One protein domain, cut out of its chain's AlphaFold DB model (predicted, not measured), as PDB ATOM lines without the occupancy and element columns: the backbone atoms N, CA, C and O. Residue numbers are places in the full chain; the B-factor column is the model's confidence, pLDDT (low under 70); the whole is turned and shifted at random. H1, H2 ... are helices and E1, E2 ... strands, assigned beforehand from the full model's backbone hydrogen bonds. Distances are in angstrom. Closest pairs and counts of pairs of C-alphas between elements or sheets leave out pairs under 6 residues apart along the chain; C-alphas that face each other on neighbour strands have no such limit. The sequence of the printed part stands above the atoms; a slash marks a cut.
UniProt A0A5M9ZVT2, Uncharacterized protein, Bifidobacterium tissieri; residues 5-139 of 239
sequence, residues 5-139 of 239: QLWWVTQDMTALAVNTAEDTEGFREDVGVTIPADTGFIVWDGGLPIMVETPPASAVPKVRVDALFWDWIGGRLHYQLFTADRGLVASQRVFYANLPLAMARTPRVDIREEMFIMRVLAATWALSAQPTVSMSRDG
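AT A GLANCE: This is residues 5 to 139 of the 239 residues of an uncharacterized protein of Bifidobacterium tissieri (UniProt A0A5M9ZVT2). A twisted sheet of four strands, E1, E2, E5 and E6, is grazed by two helices, H1 and H3, which pack together at a steep tilt. The small hairpin E3 and E4 and the short helix H2 lie beyond one end of the sheet, and a long loop, residues 92 to 110, swings out from H2 and returns to H3. The 135 printed residues hold three named helices and seven named strands, in the order E1 H1 E2 E3 E4 E5 E6 H2 H3 E7; the class is mixed, helices and strands. The sheet order is E1, E2, E5, E6, mixed in direction. The whole is compact, with a radius of gyration of the C-alphas of 15.1 A and spans of 43 by 34 by 32 A.

HOW THE PARTS SIT: E1, residues 5 to 9, is an edge strand and runs parallel to E2, residues 39 to 44; N 7 and O 41 are 2.8 A apart, within hydrogen-bond range. With H1, residues 11 to 22, they form a strand-helix-strand unit, two parallel neighbour strands with a helix between, and its crossover is right-handed. E2 is antiparallel to E5, residues 67 to 73, with N 42 and O 68 at 2.8 A. E5 and the edge strand E6, residues 76 to 83, form a hairpin, with N 71 and O 78 at 2.8 A. E3, residues 51 to 53, and E4, residues 62 to 64, form another hairpin, with N 52 and O 63 at 2.9 A. E4 runs on into E5 across a break of 2 residues, at 88 degrees. H2, residues 86 to 91, is not on the four-stranded sheet. H3, residues 111 to 128, touches H1 at a steep tilt of 57 degrees, opposite ways; their closest C-alphas, of Ala 21 and Arg 119, are 5.0 A apart. H1 only grazes the sheet with its residues 11 to 17, and H3 with its residues 117 to 128. E7, residues 134 to 138, pairs with no named strand. In H1, H2 and H3 every O i to N i+4 pair is within hydrogen-bond range.

IN THESE COORDINATES: E1 begins at C-alpha 5, (139.724, 141.386, 152.963). H1 is 16.5 A long, E5 19.6 A and E6 23.3 A. H3 is 25.5 A long, from C-alpha 111 at (144.176, 117.683, 164.103). E7 ends at C-alpha 138, (133.170, 143.683, 144.686).

THE WHOLE: The C-alphas of Glu 25 and Tyr 96, the two farthest apart, are 48.1 A from each other. The printed part has no cut. The links H1 to E2 and H2 to H3 are long. Residues 82 to 83 of E6 pair antiparallel with residues 102 to 103. The mean pLDDT of the printed part is 84.2; it is under 70 in residues 30 to 32, 94 to 98 and 131 to 139.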
ATOM      1  N   GLN A   5     140.801 141.762 153.888       80.75
ATOM      2  CA  GLN A   5     139.724 141.386 152.963       80.75
ATOM      3  C   GLN A   5     138.573 140.710 153.708       80.75
ATOM      4  O   GLN A   5     138.799 139.804 154.506       80.75
ATOM      5  N   LEU A   6     137.339 141.096 153.392       84.62
ATOM      6  CA  LEU A   6     136.120 140.417 153.823       84.62
ATOM      7  C   LEU A   6     135.583 139.553 152.678       84.62
ATOM      8  O   LEU A   6     135.518 140.002 151.538       84.62
ATOM      9  N   TRP A   7     135.197 138.316 152.964       88.12
ATOM     10  CA  TRP A   7     134.758 137.338 151.974       88.12
ATOM     11  C   TRP A   7     133.388 136.784 152.357       88.12
ATOM     12  O   TRP A   7     133.223 136.243 153.448       88.12
ATOM     13  N   TRP A   8     132.419 136.883 151.449       86.12
ATOM     14  CA  TRP A   8     131.142 136.178 151.551       86.12
ATOM     15  C   TRP A   8     131.093 135.085 150.490       86.12
ATOM     16  O   TRP A   8     131.078 135.383 149.296       86.12
ATOM     17  N   VAL A   9     131.073 133.826 150.915       86.88
ATOM     18  CA  VAL A   9     131.015 132.655 150.038       86.88
ATOM     19  C   VAL A   9     129.580 132.150 150.021       86.88
ATOM     20  O   VAL A   9     129.045 131.796 151.067       86.88
ATOM     21  N   THR A  10     128.936 132.143 148.854       85.31
ATOM     22  CA  THR A  10     127.541 131.678 148.744       85.31
ATOM     23  C   THR A  10     127.414 130.188 149.039       85.31
ATOM     24  O   THR A  10     128.365 129.435 148.841       85.31
ATOM     25  N   GLN A  11     126.223 129.736 149.433       84.75
ATOM     26  CA  GLN A  11     125.979 128.341 149.817       84.75
ATOM     27  C   GLN A  11     126.461 127.312 148.772       84.75
ATOM     28  O   GLN A  11     127.100 126.320 149.121       84.75
ATOM     29  N   ASP A  12     126.217 127.556 147.481       82.12
ATOM     30  CA  ASP A  12     126.688 126.675 146.402       82.12
ATOM     31  C   ASP A  12     128.217 126.640 146.294       82.12
ATOM     32  O   ASP A  12     128.811 125.592 146.036       82.12
ATOM     33  N   MET A  13     128.861 127.793 146.484       85.31
ATOM     34  CA  MET A  13     130.314 127.901 146.442       85.31
ATOM     35  C   MET A  13     130.948 127.266 147.685       85.31
ATOM     36  O   MET A  13     131.967 126.589 147.561       85.31
ATOM     37  N   THR A  14     130.317 127.401 148.857       90.56
ATOM     38  CA  THR A  14     130.683 126.681 150.083       90.56
ATOM     39  C   THR A  14     130.646 125.179 149.834       90.56
ATOM     40  O   THR A  14     131.622 124.483 150.107       90.56
ATOM     41  N   ALA A  15     129.562 124.671 149.244       88.25
ATOM     42  CA  ALA A  15     129.426 123.250 148.951       88.25
ATOM     43  C   ALA A  15     130.486 122.745 147.955       88.25
ATOM     44  O   ALA A  15     131.024 121.650 148.125       88.25
ATOM     45  N   LEU A  16     130.827 123.547 146.940       87.88
ATOM     46  CA  LEU A  16     131.908 123.231 146.007       87.88
ATOM     47  C   LEU A  16     133.278 123.204 146.701       87.88
ATOM     48  O   LEU A  16     134.059 122.282 146.467       87.88
ATOM     49  N   ALA A  17     133.568 124.185 147.558       91.19
ATOM     50  CA  ALA A  17     134.817 124.250 148.313       91.19
ATOM     51  C   ALA A  17     134.961 123.061 149.273       91.19
ATOM     52  O   ALA A  17     136.009 122.421 149.289       91.19
ATOM     53  N   VAL A  18     133.892 122.708 149.993       92.75
ATOM     54  CA  VAL A  18     133.825 121.512 150.848       92.75
ATOM     55  C   VAL A  18     134.077 120.245 150.038       92.75
ATOM     56  O   VAL A  18     134.955 119.463 150.387       92.75
ATOM     57  N   ASN A  19     133.385 120.066 148.909       89.62
ATOM     58  CA  ASN A  19     133.579 118.883 148.071       89.62
ATOM     59  C   ASN A  19     135.012 118.776 147.524       89.62
ATOM     60  O   ASN A  19     135.551 117.680 147.396       89.62
ATOM     61  N   THR A  20     135.630 119.918 147.219       88.25
ATOM     62  CA  THR A  20     137.027 119.996 146.772       88.25
ATOM     63  C   THR A  20     137.988 119.636 147.903       88.25
ATOM     64  O   THR A  20     138.944 118.900 147.685       88.25
ATOM     65  N   ALA A  21     137.725 120.121 149.117       90.19
ATOM     66  CA  ALA A  21     138.521 119.814 150.297       90.19
ATOM     67  C   ALA A  21     138.479 118.318 150.646       90.19
ATOM     68  O   ALA A  21     139.512 117.753 151.000       90.19
ATOM     69  N   GLU A  22     137.325 117.664 150.501       89.25
ATOM     70  CA  GLU A  22     137.153 116.222 150.735       89.25
ATOM     71  C   GLU A  22     137.871 115.340 149.699       89.25
ATOM     72  O   GLU A  22     138.154 114.173 149.972       89.25
ATOM     73  N   ASP A  23     138.190 115.870 148.516       84.56
ATOM     74  CA  ASP A  23     138.932 115.149 147.481       84.56
ATOM     75  C   ASP A  23     140.436 115.113 147.803       84.56
ATOM     76  O   ASP A  23     141.238 115.887 147.275       84.56
ATOM     77  N   THR A  24     140.825 114.211 148.708       75.81
ATOM     78  CA  THR A  24     142.214 114.052 149.176       75.81
ATOM     79  C   THR A  24     143.193 113.591 148.105       75.81
ATOM     80  O   THR A  24     144.392 113.819 148.249       75.81
ATOM     81  N   GLU A  25     142.706 112.960 147.038       74.25
ATOM     82  CA  GLU A  25     143.541 112.476 145.936       74.25
ATOM     83  C   GLU A  25     143.672 113.516 144.816       74.25
ATOM     84  O   GLU A  25     144.737 113.645 144.207       74.25
ATOM     85  N   GLY A  26     142.596 114.262 144.538       71.75
ATOM     86  CA  GLY A  26     142.542 115.249 143.463       71.75
ATOM     87  C   GLY A  26     143.043 116.639 143.855       71.75
ATOM     88  O   GLY A  26     143.744 117.276 143.065       71.75
ATOM     89  N   PHE A  27     142.715 117.119 145.059       77.12
ATOM     90  CA  PHE A  27     143.079 118.461 145.512       77.12
ATOM     91  C   PHE A  27     144.280 118.445 146.459       77.12
ATOM     92  O   PHE A  27     144.274 117.818 147.522       77.12
ATOM     93  N   ARG A  28     145.307 119.198 146.063       75.81
ATOM     94  CA  ARG A  28     146.569 119.374 146.775       75.81
ATOM     95  C   ARG A  28     146.727 120.829 147.203       75.81
ATOM     96  O   ARG A  28     146.899 121.703 146.360       75.81
ATOM     97  N   GLU A  29     146.663 121.076 148.507       72.38
ATOM     98  CA  GLU A  29     146.739 122.421 149.099       72.38
ATOM     99  C   GLU A  29     148.114 123.078 148.929       72.38
ATOM    100  O   GLU A  29     148.228 124.299 148.917       72.38
ATOM    101  N   ASP A  30     149.158 122.264 148.778       68.81
ATOM    102  CA  ASP A  30     150.543 122.696 148.593       68.81
ATOM    103  C   ASP A  30     150.826 123.215 147.174       68.81
ATOM    104  O   ASP A  30     151.855 123.847 146.935       68.81
ATOM    105  N   VAL A  31     149.919 122.975 146.218       60.19
ATOM    106  CA  VAL A  31     150.142 123.290 144.804       60.19
ATOM    107  C   VAL A  31     149.184 124.377 144.324       60.19
ATOM    108  O   VAL A  31     148.013 124.133 144.046       60.19
ATOM    109  N   GLY A  32     149.721 125.583 144.122       58.59
ATOM    110  CA  GLY A  32     149.023 126.657 143.408       58.59
ATOM    111  C   GLY A  32     147.960 127.405 144.217       58.59
ATOM    112  O   GLY A  32     147.193 128.168 143.630       58.59
ATOM    113  N   VAL A  33     147.919 127.226 145.541       74.88
ATOM    114  CA  VAL A  33     147.110 128.057 146.439       74.88
ATOM    115  C   VAL A  33     147.893 129.327 146.764       74.88
ATOM    116  O   VAL A  33     148.970 129.278 147.350       74.88
ATOM    117  N   THR A  34     147.366 130.481 146.361       78.31
ATOM    118  CA  THR A  34     147.916 131.787 146.743       78.31
ATOM    119  C   THR A  34     147.057 132.380 147.848       78.31
ATOM    120  O   THR A  34     145.840 132.483 147.693       78.31
ATOM    121  N   ILE A  35     147.690 132.781 148.953       82.75
ATOM    122  CA  ILE A  35     147.006 133.474 150.046       82.75
ATOM    123  C   ILE A  35     146.579 134.859 149.527       82.75
ATOM    124  O   ILE A  35     147.428 135.616 149.050       82.75
ATOM    125  N   PRO A  36     145.281 135.205 149.560       80.56
ATOM    126  CA  PRO A  36     144.781 136.397 148.875       80.56
ATOM    127  C   PRO A  36     145.082 137.719 149.596       80.56
ATOM    128  O   PRO A  36     144.975 138.782 148.975       80.56
ATOM    129  N   ALA A  37     145.375 137.662 150.897       82.25
ATOM    130  CA  ALA A  37     145.790 138.773 151.750       82.25
ATOM    131  C   ALA A  37     146.381 138.234 153.060       82.25
ATOM    132  O   ALA A  37     145.963 137.169 153.517       82.25
ATOM    133  N   ASP A  38     147.277 139.002 153.683       85.12
ATOM    134  CA  ASP A  38     147.880 138.648 154.977       85.12
ATOM    135  C   ASP A  38     146.819 138.511 156.076       85.12
ATOM    136  O   ASP A  38     146.877 137.583 156.874       85.12
ATOM    137  N   THR A  39     145.795 139.367 156.056       89.25
ATOM    138  CA  THR A  39     144.687 139.342 157.015       89.25
ATOM    139  C   THR A  39     143.348 139.308 156.285       89.25
ATOM    140  O   THR A  39     143.137 140.018 155.292       89.25
ATOM    141  N   GLY A  40     142.389 138.551 156.807       89.94
ATOM    142  CA  GLY A  40     141.023 138.626 156.310       89.94
ATOM    143  C   GLY A  40     139.999 137.862 157.128       89.94
ATOM    144  O   GLY A  40     140.302 137.215 158.126       89.94
ATOM    145  N   PHE A  41     138.748 137.987 156.705       91.19
ATOM    146  CA  PHE A  41     137.594 137.366 157.335       91.19
ATOM    147  C   PHE A  41     136.729 136.724 156.260       91.19
ATOM    148  O   PHE A  41     136.376 137.383 155.282       91.19
ATOM    149  N   ILE A  42     136.382 135.453 156.424       93.56
ATOM    150  CA  ILE A  42     135.561 134.700 155.479       93.56
ATOM    151  C   ILE A  42     134.320 134.147 156.157       93.56
ATOM    152  O   ILE A  42     134.400 133.605 157.253       93.56
ATOM    153  N   VAL A  43     133.179 134.287 155.488       94.25
ATOM    154  CA  VAL A  43     131.900 133.689 155.867       94.25
ATOM    155  C   VAL A  43     131.512 132.675 154.802       94.25
ATOM    156  O   VAL A  43     131.428 133.024 153.622       94.25
ATOM    157  N   TRP A  44     131.251 131.442 155.223       94.94
ATOM    158  CA  TRP A  44     130.664 130.403 154.387       94.94
ATOM    159  C   TRP A  44     129.167 130.342 154.651       94.94
ATOM    160  O   TRP A  44     128.728 129.884 155.704       94.94
ATOM    161  N   ASP A  45     128.369 130.798 153.691       89.06
ATOM    162  CA  ASP A  45     126.918 130.684 153.774       89.06
ATOM    163  C   ASP A  45     126.508 129.203 153.850       89.06
ATOM    164  O   ASP A  45     127.072 128.346 153.161       89.06
ATOM    165  N   GLY A  46     125.571 128.898 154.747       88.88
ATOM    166  CA  GLY A  46     125.218 127.533 155.148       88.88
ATOM    167  C   GLY A  46     126.196 126.851 156.120       88.88
ATOM    168  O   GLY A  46     125.835 125.809 156.670       88.88
ATOM    169  N   GLY A  47     127.365 127.443 156.381       94.25
ATOM    170  CA  GLY A  47     128.408 126.926 157.267       94.25
ATOM    171  C   GLY A  47     129.131 125.683 156.744       94.25
ATOM    172  O   GLY A  47     128.756 125.070 155.744       94.25
ATOM    173  N   LEU A  48     130.198 125.301 157.440       96.19
ATOM    174  CA  LEU A  48     130.967 124.093 157.158       96.19
ATOM    175  C   LEU A  48     130.289 122.860 157.782       96.19
ATOM    176  O   LEU A  48     129.682 122.976 158.849       96.19
ATOM    177  N   PRO A  49     130.406 121.657 157.187       94.69
ATOM    178  CA  PRO A  49     129.814 120.427 157.722       94.69
ATOM    179  C   PRO A  49     130.662 119.832 158.861       94.69
ATOM    180  O   PRO A  49     130.991 118.649 158.867       94.69
ATOM    181  N   ILE A  50     131.046 120.672 159.819       93.69
ATOM    182  CA  ILE A  50     131.891 120.331 160.960       93.69
ATOM    183  C   ILE A  50     131.355 121.015 162.214       93.69
ATOM    184  O   ILE A  50     130.889 122.156 162.166       93.69
ATOM    185  N   MET A  51     131.428 120.304 163.336       94.19
ATOM    186  CA  MET A  51     131.025 120.793 164.648       94.19
ATOM    187  C   MET A  51     132.243 120.784 165.558       94.19
ATOM    188  O   MET A  51     132.749 119.710 165.862       94.19
ATOM    189  N   VAL A  52     132.681 121.954 166.011       93.44
ATOM    190  CA  VAL A  52     133.817 122.075 166.932       93.44
ATOM    191  C   VAL A  52     133.327 122.116 168.370       93.44
ATOM    192  O   VAL A  52     132.275 122.691 168.672       93.44
ATOM    193  N   GLU A  53     134.090 121.500 169.267       93.00
ATOM    194  CA  GLU A  53     133.791 121.515 170.693       93.00
ATOM    195  C   GLU A  53     134.116 122.875 171.298       93.00
ATOM    196  O   GLU A  53     135.164 123.471 171.050       93.00
ATOM    197  N   THR A  54     133.209 123.384 172.120       89.00
ATOM    198  CA  THR A  54     133.441 124.601 172.896       89.00
ATOM    199  C   THR A  54     133.889 124.230 174.316       89.00
ATOM    200  O   THR A  54     133.746 123.082 174.748       89.00
ATOM    201  N   PRO A  55     134.452 125.178 175.084       85.12
ATOM    202  CA  PRO A  55     134.792 124.929 176.480       85.12
ATOM    203  C   PRO A  55     133.573 124.493 177.308       85.12
ATOM    204  O   PRO A  55     132.474 124.985 177.056       85.12
ATOM    205  N   PRO A  56     133.747 123.689 178.375       78.00
ATOM    206  CA  PRO A  56     132.641 123.251 179.235       78.00
ATOM    207  C   PRO A  56     131.802 124.386 179.850       78.00
ATOM    208  O   PRO A  56     130.641 124.179 180.176       78.00
ATOM    209  N   ALA A  57     132.380 125.582 180.006       77.00
ATOM    210  CA  ALA A  57     131.689 126.772 180.510       77.00
ATOM    211  C   ALA A  57     130.857 127.514 179.439       77.00
ATOM    212  O   ALA A  57     130.227 128.527 179.739       77.00
ATOM    213  N   SER A  58     130.885 127.060 178.182       79.19
ATOM    214  CA  SER A  58     130.097 127.623 177.086       79.19
ATOM    215  C   SER A  58     128.620 127.249 177.220       79.19
ATOM    216  O   SER A  58     128.287 126.132 177.605       79.19
ATOM    217  N   ALA A  59     127.725 128.155 176.818       78.19
ATOM    218  CA  ALA A  59     126.283 127.895 176.788       78.19
ATOM    219  C   ALA A  59     125.892 126.761 175.820       78.19
ATOM    220  O   ALA A  59     124.842 126.144 175.981       78.19
ATOM    221  N   VAL A  60     126.725 126.504 174.806       85.44
ATOM    222  CA  VAL A  60     126.483 125.501 173.763       85.44
ATOM    223  C   VAL A  60     127.726 124.627 173.622       85.44
ATOM    224  O   VAL A  60     128.778 125.203 173.344       85.44
ATOM    225  N   PRO A  61     127.642 123.288 173.778       88.50
ATOM    226  CA  PRO A  61     128.807 122.393 173.873       88.50
ATOM    227  C   PRO A  61     129.518 122.126 172.538       88.50
ATOM    228  O   PRO A  61     130.714 121.845 172.517       88.50
ATOM    229  N   LYS A  62     128.793 122.198 171.419       93.25
ATOM    230  CA  LYS A  62     129.339 122.054 170.065       93.25
ATOM    231  C   LYS A  62     128.703 123.081 169.154       93.25
ATOM    232  O   LYS A  62     127.490 123.259 169.202       93.25
ATOM    233  N   VAL A  63     129.500 123.717 168.307       94.00
ATOM    234  CA  VAL A  63     129.012 124.734 167.367       94.00
ATOM    235  C   VAL A  63     129.506 124.461 165.960       94.00
ATOM    236  O   VAL A  63     130.609 123.951 165.765       94.00
ATOM    237  N   ARG A  64     128.682 124.815 164.974       95.88
ATOM    238  CA  ARG A  64     129.081 124.779 163.570       95.88
ATOM    239  C   ARG A  64     130.036 125.929 163.282       95.88
ATOM    240  O   ARG A  64     129.844 127.031 163.793       95.88
ATOM    241  N   VAL A  65     131.032 125.691 162.440       96.56
ATOM    242  CA  VAL A  65     131.894 126.763 161.930       96.56
ATOM    243  C   VAL A  65     131.205 127.432 160.742       96.56
ATOM    244  O   VAL A  65     130.969 126.791 159.721       96.56
ATOM    245  N   ASP A  66     130.888 128.717 160.868       96.50
ATOM    246  CA  ASP A  66     130.237 129.515 159.819       96.50
ATOM    247  C   ASP A  66     131.180 130.558 159.213       96.50
ATOM    248  O   ASP A  66     131.007 130.981 158.070       96.50
ATOM    249  N   ALA A  67     132.198 130.972 159.966       96.19
ATOM    250  CA  ALA A  67     133.171 131.949 159.513       96.19
ATOM    251  C   ALA A  67     134.542 131.750 160.168       96.19
ATOM    252  O   ALA A  67     134.667 131.141 161.234       96.19
ATOM    253  N   LEU A  68     135.571 132.282 159.514       96.56
ATOM    254  CA  LEU A  68     136.955 132.233 159.960       96.56
ATOM    255  C   LEU A  68     137.623 133.588 159.724       96.56
ATOM    256  O   LEU A  68     137.577 134.145 158.630       96.56
ATOM    257  N   PHE A  69     138.271 134.109 160.756       94.38
ATOM    258  CA  PHE A  69     139.258 135.177 160.629       94.38
ATOM    259  C   PHE A  69     140.639 134.548 160.488       94.38
ATOM    260  O   PHE A  69     140.934 133.613 161.234       94.38
ATOM    261  N   TRP A  70     141.476 135.058 159.589       93.62
ATOM    262  CA  TRP A  70     142.878 134.668 159.490       93.62
ATOM    263  C   TRP A  70     143.806 135.873 159.557       93.62
ATOM    264  O   TRP A  70     143.461 136.967 159.107       93.62
ATOM    265  N   ASP A  71     145.006 135.633 160.074       92.12
ATOM    266  CA  ASP A  71     146.099 136.593 160.087       92.12
ATOM    267  C   ASP A  71     147.443 135.882 159.900       92.12
ATOM    268  O   ASP A  71     147.759 134.914 160.597       92.12
ATOM    269  N   TRP A  72     148.232 136.338 158.934       88.12
ATOM    270  CA  TRP A  72     149.533 135.778 158.604       88.12
ATOM    271  C   TRP A  72     150.631 136.553 159.329       88.12
ATOM    272  O   TRP A  72     151.074 137.612 158.886       88.12
ATOM    273  N   ILE A  73     151.096 136.013 160.458       86.50
ATOM    274  CA  ILE A  73     152.080 136.669 161.326       86.50
ATOM    275  C   ILE A  73     153.298 135.759 161.479       86.50
ATOM    276  O   ILE A  73     153.176 134.582 161.814       86.50
ATOM    277  N   GLY A  74     154.502 136.291 161.237       83.06
ATOM    278  CA  GLY A  74     155.751 135.562 161.498       83.06
ATOM    279  C   GLY A  74     155.902 134.253 160.709       83.06
ATOM    280  O   GLY A  74     156.511 133.307 161.203       83.06
ATOM    281  N   GLY A  75     155.321 134.176 159.505       83.69
ATOM    282  CA  GLY A  75     155.355 132.977 158.659       83.69
ATOM    283  C   GLY A  75     154.389 131.869 159.086       83.69
ATOM    284  O   GLY A  75     154.535 130.736 158.629       83.69
ATOM    285  N   ARG A  76     153.429 132.168 159.967       86.69
ATOM    286  CA  ARG A  76     152.402 131.229 160.427       86.69
ATOM    287  C   ARG A  76     151.009 131.820 160.242       86.69
ATOM    288  O   ARG A  76     150.798 133.016 160.434       86.69
ATOM    289  N   LEU A  77     150.061 130.951 159.901       88.62
ATOM    290  CA  LEU A  77     148.644 131.289 159.847       88.62
ATOM    291  C   LEU A  77     148.054 131.213 161.256       88.62
ATOM    292  O   LEU A  77     147.990 130.139 161.850       88.62
ATOM    293  N   HIS A  78     147.602 132.346 161.776       91.56
ATOM    294  CA  HIS A  78     146.756 132.412 162.959       91.56
ATOM    295  C   HIS A  78     145.300 132.535 162.519       91.56
ATOM    296  O   HIS A  78     145.011 133.186 161.517       91.56
ATOM    297  N   TYR A  79     144.373 131.925 163.256       94.25
ATOM    298  CA  TYR A  79     142.956 132.005 162.919       94.25
ATOM    299  C   TYR A  79     142.047 132.039 164.147       94.25
ATOM    300  O   TYR A  79     142.425 131.639 165.247       94.25
ATOM    301  N   GLN A  80     140.827 132.535 163.943       95.12
ATOM    302  CA  GLN A  80     139.734 132.490 164.913       95.12
ATOM    303  C   GLN A  80     138.463 132.002 164.222       95.12
ATOM    304  O   GLN A  80     138.156 132.429 163.109       95.12
ATOM    305  N   LEU A  81     137.723 131.117 164.891       95.81
ATOM    306  CA  LEU A  81     136.492 130.525 164.370       95.81
ATOM    307  C   LEU A  81     135.261 131.263 164.896       95.81
ATOM    308  O   LEU A  81     135.212 131.694 166.051       95.81
ATOM    309  N   PHE A  82     134.245 131.361 164.048       95.31
ATOM    310  CA  PHE A  82     132.988 132.037 164.336       95.31
ATOM    311  C   PHE A  82     131.799 131.165 163.934       95.31
ATOM    312  O   PHE A  82     131.885 130.356 163.009       95.31
ATOM    313  N   THR A  83     130.679 131.353 164.627       94.56
ATOM    314  CA  THR A  83     129.439 130.599 164.433       94.56
ATOM    315  C   THR A  83     128.224 131.520 164.408       94.56
ATOM    316  O   THR A  83     128.181 132.529 165.112       94.56
ATOM    317  N   ALA A  84     127.219 131.149 163.622       92.69
ATOM    318  CA  ALA A  84     125.889 131.744 163.605       92.69
ATOM    319  C   ALA A  84     124.922 131.039 164.578       92.69
ATOM    320  O   ALA A  84     123.721 131.330 164.572       92.69
ATOM    321  N   ASP A  85     125.409 130.097 165.401       92.00
ATOM    322  CA  ASP A  85     124.590 129.402 166.392       92.00
ATOM    323  C   ASP A  85     123.896 130.397 167.332       92.00
ATOM    324  O   ASP A  85     124.530 131.202 168.020       92.00
ATOM    325  N   ARG A  86     122.562 130.331 167.372       88.56
ATOM    326  CA  ARG A  86     121.740 131.300 168.106       88.56
ATOM    327  C   ARG A  86     121.996 131.268 169.607       88.56
ATOM    328  O   ARG A  86     121.882 132.313 170.243       88.56
ATOM    329  N   GLY A  87     122.314 130.102 170.169       87.69
ATOM    330  CA  GLY A  87     122.597 129.950 171.591       87.69
ATOM    331  C   GLY A  87     123.889 130.664 171.965       87.69
ATOM    332  O   GLY A  87     123.898 131.492 172.881       87.69
ATOM    333  N   LEU A  88     124.962 130.426 171.202       87.75
ATOM    334  CA  LEU A  88     126.238 131.086 171.467       87.75
ATOM    335  C   LEU A  88     126.168 132.590 171.164       87.75
ATOM    336  O   LEU A  88     126.621 133.387 171.988       87.75
ATOM    337  N   VAL A  89     125.521 132.991 170.063       88.31
ATOM    338  CA  VAL A  89     125.250 134.403 169.731       88.31
ATOM    339  C   VAL A  89     124.490 135.101 170.850       88.31
ATOM    340  O   VAL A  89     124.893 136.184 171.267       88.31
ATOM    341  N   ALA A  90     123.437 134.484 171.391       85.38
ATOM    342  CA  ALA A  90     122.686 135.055 172.504       85.38
ATOM    343  C   ALA A  90     123.536 135.187 173.778       85.38
ATOM    344  O   ALA A  90     123.451 136.212 174.452       85.38
ATOM    345  N   SER A  91     124.378 134.193 174.084       82.94
ATOM    346  CA  SER A  91     125.234 134.206 175.281       82.94
ATOM    347  C   SER A  91     126.381 135.219 175.224       82.94
ATOM    348  O   SER A  91     126.855 135.669 176.262       82.94
ATOM    349  N   GLN A  92     126.834 135.584 174.020       80.88
ATOM    350  CA  GLN A  92     127.954 136.505 173.810       80.88
ATOM    351  C   GLN A  92     127.502 137.914 173.427       80.88
ATOM    352  O   GLN A  92     128.319 138.721 172.985       80.88
ATOM    353  N   ARG A  93     126.214 138.227 173.590       73.19
ATOM    354  CA  ARG A  93     125.693 139.577 173.373       73.19
ATOM    355  C   ARG A  93     126.469 140.573 174.228       73.19
ATOM    356  O   ARG A  93     126.374 140.566 175.452       73.19
ATOM    357  N   VAL A  94     127.225 141.440 173.564       59.91
ATOM    358  CA  VAL A  94     127.884 142.582 174.197       59.91
ATOM    359  C   VAL A  94     126.966 143.790 174.027       59.91
ATOM    360  O   VAL A  94     126.398 143.984 172.954       59.91
ATOM    361  N   PHE A  95     126.788 144.554 175.107       51.72
ATOM    362  CA  PHE A  95     125.939 145.745 175.223       51.72
ATOM    363  C   PHE A  95     125.615 146.455 173.890       51.72
ATOM    364  O   PHE A  95     126.508 146.897 173.174       51.72
ATOM    365  N   TYR A  96     124.316 146.591 173.598       50.31
ATOM    366  CA  TYR A  96     123.729 147.340 172.472       50.31
ATOM    367  C   TYR A  96     124.111 146.903 171.040       50.31
ATOM    368  O   TYR A  96     123.647 147.535 170.092       50.31
ATOM    369  N   ALA A  97     124.867 145.814 170.846       58.06
ATOM    370  CA  ALA A  97     125.228 145.312 169.517       58.06
ATOM    371  C   ALA A  97     124.782 143.856 169.298       58.06
ATOM    372  O   ALA A  97     125.226 142.930 169.974       58.06
ATOM    373  N   ASN A  98     123.918 143.643 168.300       67.62
ATOM    374  CA  ASN A  98     123.533 142.310 167.833       67.62
ATOM    375  C   ASN A  98     124.464 141.891 166.692       67.62
ATOM    376  O   ASN A  98     124.179 142.165 165.527       67.62
ATOM    377  N   LEU A  99     125.581 141.243 167.021       77.88
ATOM    378  CA  LEU A  99     126.418 140.630 165.993       77.88
ATOM    379  C   LEU A  99     125.746 139.346 165.477       77.88
ATOM    380  O   LEU A  99     125.270 138.548 166.284       77.88
ATOM    381  N   PRO A 100     125.702 139.124 164.150       84.38
ATOM    382  CA  PRO A 100     125.108 137.918 163.567       84.38
ATOM    383  C   PRO A 100     125.983 136.668 163.755       84.38
ATOM    384  O   PRO A 100     125.527 135.562 163.483       84.38
ATOM    385  N   LEU A 101     127.228 136.844 164.207       89.94
ATOM    386  CA  LEU A 101     128.201 135.788 164.448       89.94
ATOM    387  C   LEU A 101     128.810 135.944 165.845       89.94
ATOM    388  O   LEU A 101     129.158 137.051 166.257       89.94
ATOM    389  N   ALA A 102     128.975 134.824 166.544       90.44
ATOM    390  CA  ALA A 102     129.712 134.714 167.796       90.44
ATOM    391  C   ALA A 102     131.074 134.072 167.557       90.44
ATOM    392  O   ALA A 102     131.208 133.162 166.742       90.44
ATOM    393  N   MET A 103     132.081 134.508 168.307       90.81
ATOM    394  CA  MET A 103     133.391 133.866 168.290       90.81
ATOM    395  C   MET A 103     133.318 132.565 169.091       90.81
ATOM    396  O   MET A 103     132.935 132.574 170.265       90.81
ATOM    397  N   ALA A 104     133.736 131.447 168.503       90.19
ATOM    398  CA  ALA A 104     133.955 130.216 169.252       90.19
ATOM    399  C   ALA A 104     135.223 130.401 170.101       90.19
ATOM    400  O   ALA A 104     136.330 130.151 169.640       90.19
ATOM    401  N   ARG A 105     135.084 130.942 171.319       84.31
ATOM    402  CA  ARG A 105     136.224 131.249 172.195       84.31
ATOM    403  C   ARG A 105     136.896 129.949 172.632       84.31
ATOM    404  O   ARG A 105     136.240 129.106 173.240       84.31
ATOM    405  N   THR A 106     138.193 129.819 172.342       85.75
ATOM    406  CA  THR A 106     139.029 128.655 172.697       85.75
ATOM    407  C   THR A 106     138.367 127.319 172.326       85.75
ATOM    408  O   THR A 106     138.114 126.503 173.217       85.75
ATOM    409  N   PRO A 107     138.012 127.102 171.045       88.44
ATOM    410  CA  PRO A 107     137.384 125.857 170.647       88.44
ATOM    411  C   PRO A 107     138.410 124.728 170.766       88.44
ATOM    412  O   PRO A 107     139.601 124.922 170.509       88.44
ATOM    413  N   ARG A 108     137.955 123.545 171.166       91.81
ATOM    414  CA  ARG A 108     138.753 122.327 171.067       91.81
ATOM    415  C   ARG A 108     138.607 121.824 169.641       91.81
ATOM    416  O   ARG A 108     137.528 121.382 169.260       91.81
ATOM    417  N   VAL A 109     139.684 121.967 168.879       92.12
ATOM    418  CA  VAL A 109     139.783 121.533 167.488       92.12
ATOM    419  C   VAL A 109     140.852 120.454 167.438       92.12
ATOM    420  O   VAL A 109     141.986 120.695 167.859       92.12
ATOM    421  N   ASP A 110     140.485 119.253 167.000       92.62
ATOM    422  CA  ASP A 110     141.468 118.189 166.805       92.62
ATOM    423  C   ASP A 110     142.256 118.371 165.490       92.62
ATOM    424  O   ASP A 110     141.912 119.185 164.633       92.62
ATOM    425  N   ILE A 111     143.330 117.599 165.307       91.94
ATOM    426  CA  ILE A 111     144.176 117.683 164.103       91.94
ATOM    427  C   ILE A 111     143.391 117.430 162.805       91.94
ATOM    428  O   ILE A 111     143.686 118.041 161.781       91.94
ATOM    429  N   ARG A 112     142.406 116.523 162.803       91.12
ATOM    430  CA  ARG A 112     141.610 116.207 161.607       91.12
ATOM    431  C   ARG A 112     140.632 117.324 161.281       91.12
ATOM    432  O   ARG A 112     140.484 117.670 160.112       91.12
ATOM    433  N   GLU A 113     139.999 117.884 162.300       93.50
ATOM    434  CA  GLU A 113     139.114 119.038 162.205       93.50
ATOM    435  C   GLU A 113     139.865 120.267 161.684       93.50
ATOM    436  O   GLU A 113     139.416 120.913 160.737       93.50
ATOM    437  N   GLU A 114     141.047 120.541 162.238       92.19
ATOM    438  CA  GLU A 114     141.909 121.636 161.801       92.19
ATOM    439  C   GLU A 114     142.355 121.448 160.348       92.19
ATOM    440  O   GLU A 114     142.182 122.357 159.533       92.19
ATOM    441  N   MET A 115     142.842 120.255 159.983       91.25
ATOM    442  CA  MET A 115     143.190 119.941 158.593       91.25
ATOM    443  C   MET A 115     142.001 120.140 157.649       91.25
ATOM    444  O   MET A 115     142.167 120.702 156.572       91.25
ATOM    445  N   PHE A 116     140.797 119.711 158.032       93.75
ATOM    446  CA  PHE A 116     139.607 119.903 157.206       93.75
ATOM    447  C   PHE A 116     139.284 121.391 157.003       93.75
ATOM    448  O   PHE A 116     139.050 121.816 155.872       93.75
ATOM    449  N   ILE A 117     139.322 122.197 158.068       95.12
ATOM    450  CA  ILE A 117     139.072 123.645 157.994       95.12
ATOM    451  C   ILE A 117     140.099 124.324 157.078       95.12
ATOM    452  O   ILE A 117     139.716 125.109 156.206       95.12
ATOM    453  N   MET A 118     141.385 123.988 157.222       93.25
ATOM    454  CA  MET A 118     142.447 124.541 156.374       93.25
ATOM    455  C   MET A 118     142.297 124.116 154.911       93.25
ATOM    456  O   MET A 118     142.418 124.965 154.026       93.25
ATOM    457  N   ARG A 119     141.893 122.865 154.653       92.75
ATOM    458  CA  ARG A 119     141.574 122.366 153.303       92.75
ATOM    459  C   ARG A 119     140.441 123.129 152.656       92.75
ATOM    460  O   ARG A 119     140.548 123.492 151.485       92.75
ATOM    461  N   VAL A 120     139.368 123.407 153.393       94.94
ATOM    462  CA  VAL A 120     138.250 124.201 152.866       94.94
ATOM    463  C   VAL A 120     138.675 125.642 152.604       94.94
ATOM    464  O   VAL A 120     138.310 126.203 151.568       94.94
ATOM    465  N   LEU A 121     139.480 126.241 153.483       94.25
ATOM    466  CA  LEU A 121     140.013 127.590 153.295       94.25
ATOM    467  C   LEU A 121     140.903 127.673 152.043       94.25
ATOM    468  O   LEU A 121     140.659 128.502 151.164       94.25
ATOM    469  N   ALA A 122     141.856 126.750 151.906       91.50
ATOM    470  CA  ALA A 122     142.740 126.634 150.753       91.50
ATOM    471  C   ALA A 122     141.966 126.373 149.451       91.50
ATOM    472  O   ALA A 122     142.224 127.024 148.436       91.50
ATOM    473  N   ALA A 123     140.976 125.473 149.476       90.88
ATOM    474  CA  ALA A 123     140.096 125.211 148.340       90.88
ATOM    475  C   ALA A 123     139.294 126.459 147.953       90.88
ATOM    476  O   ALA A 123     139.199 126.790 146.771       90.88
ATOM    477  N   THR A 124     138.767 127.195 148.932       91.50
ATOM    478  CA  THR A 124     138.022 128.433 148.685       91.50
ATOM    479  C   THR A 124     138.905 129.475 147.996       91.50
ATOM    480  O   THR A 124     138.498 130.051 146.985       91.50
ATOM    481  N   TRP A 125     140.138 129.674 148.473       89.69
ATOM    482  CA  TRP A 125     141.103 130.569 147.830       89.69
ATOM    483  C   TRP A 125     141.449 130.114 146.410       89.69
ATOM    484  O   TRP A 125     141.344 130.909 145.473       89.69
ATOM    485  N   ALA A 126     141.770 128.833 146.217       86.38
ATOM    486  CA  ALA A 126     142.117 128.279 144.910       86.38
ATOM    487  C   ALA A 126     140.986 128.433 143.884       86.38
ATOM    488  O   ALA A 126     141.228 128.860 142.755       86.38
ATOM    489  N   LEU A 127     139.749 128.114 144.273       84.56
ATOM    490  CA  LEU A 127     138.579 128.229 143.403       84.56
ATOM    491  C   LEU A 127     138.230 129.692 143.124       84.56
ATOM    492  O   LEU A 127     137.852 130.032 142.006       84.56
ATOM    493  N   SER A 128     138.396 130.586 144.103       80.19
ATOM    494  CA  SER A 128     138.160 132.019 143.901       80.19
ATOM    495  C   SER A 128     139.113 132.642 142.878       80.19
ATOM    496  O   SER A 128     138.705 133.539 142.142       80.19
ATOM    497  N   ALA A 129     140.345 132.130 142.786       76.38
ATOM    498  CA  ALA A 129     141.355 132.570 141.831       76.38
ATOM    499  C   ALA A 129     141.119 132.035 140.406       76.38
ATOM    500  O   ALA A 129     141.878 132.375 139.501       76.38
ATOM    501  N   GLN A 130     140.092 131.207 140.182       71.75
ATOM    502  CA  GLN A 130     139.800 130.582 138.893       71.75
ATOM    503  C   GLN A 130     138.596 131.244 138.206       71.75
ATOM    504  O   GLN A 130     137.452 130.868 138.471       71.75
ATOM    505  N   PRO A 131     138.814 132.118 137.202       62.34
ATOM    506  CA  PRO A 131     137.737 132.884 136.557       62.34
ATOM    507  C   PRO A 131     136.705 132.029 135.803       62.34
ATOM    508  O   PRO A 131     135.688 132.525 135.316       62.34
ATOM    509  N   THR A 132     136.997 130.740 135.613       60.28
ATOM    510  CA  THR A 132     136.094 129.786 134.952       60.28
ATOM    511  C   THR A 132     135.052 129.229 135.926       60.28
ATOM    512  O   THR A 132     133.966 128.862 135.492       60.28
ATOM    513  N   VAL A 133     135.365 129.196 137.225       56.31
ATOM    514  CA  VAL A 133     134.550 128.559 138.270       56.31
ATOM    515  C   VAL A 133     133.892 129.603 139.167       56.31
ATOM    516  O   VAL A 133     132.712 129.478 139.487       56.31
ATOM    517  N   SER A 134     134.628 130.650 139.533       57.97
ATOM    518  CA  SER A 134     134.147 131.737 140.378       57.97
ATOM    519  C   SER A 134     133.875 132.998 139.556       57.97
ATOM    520  O   SER A 134     134.557 133.302 138.572       57.97
ATOM    521  N   MET A 135     132.886 133.774 139.989       55.94
ATOM    522  CA  MET A 135     132.899 135.216 139.778       55.94
ATOM    523  C   MET A 135     133.039 135.878 141.143       55.94
ATOM    524  O   MET A 135     132.328 135.545 142.089       55.94
ATOM    525  N   SER A 136     133.973 136.819 141.230       57.41
ATOM    526  CA  SER A 136     134.104 137.704 142.379       57.41
ATOM    527  C   SER A 136     133.470 139.028 141.996       57.41
ATOM    528  O   SER A 136     133.876 139.647 141.010       57.41
ATOM    529  N   ARG A 137     132.442 139.443 142.733       59.12
ATOM    530  CA  ARG A 137     131.890 140.793 142.614       59.12
ATOM    531  C   ARG A 137     132.325 141.570 143.844       59.12
ATOM    532  O   ARG A 137     132.065 141.136 144.966       59.12
ATOM    533  N   ASP A 138     132.968 142.707 143.623       57.97
ATOM    534  CA  ASP A 138     133.170 143.683 144.686       57.97
ATOM    535  C   ASP A 138     131.799 144.080 145.230       57.97
ATOM    536  O   ASP A 138     130.871 144.321 144.449       57.97
ATOM    537  N   GLY A 139     131.652 144.123 146.556       53.19
ATOM    538  CA  GLY A 139     130.420 144.568 147.199       53.19
ATOM    539  C   GLY A 139     129.990 145.919 146.625       53.19
ATOM    540  O   GLY A 139     130.605 146.951 146.900       53.19
TER     541      GLY A 139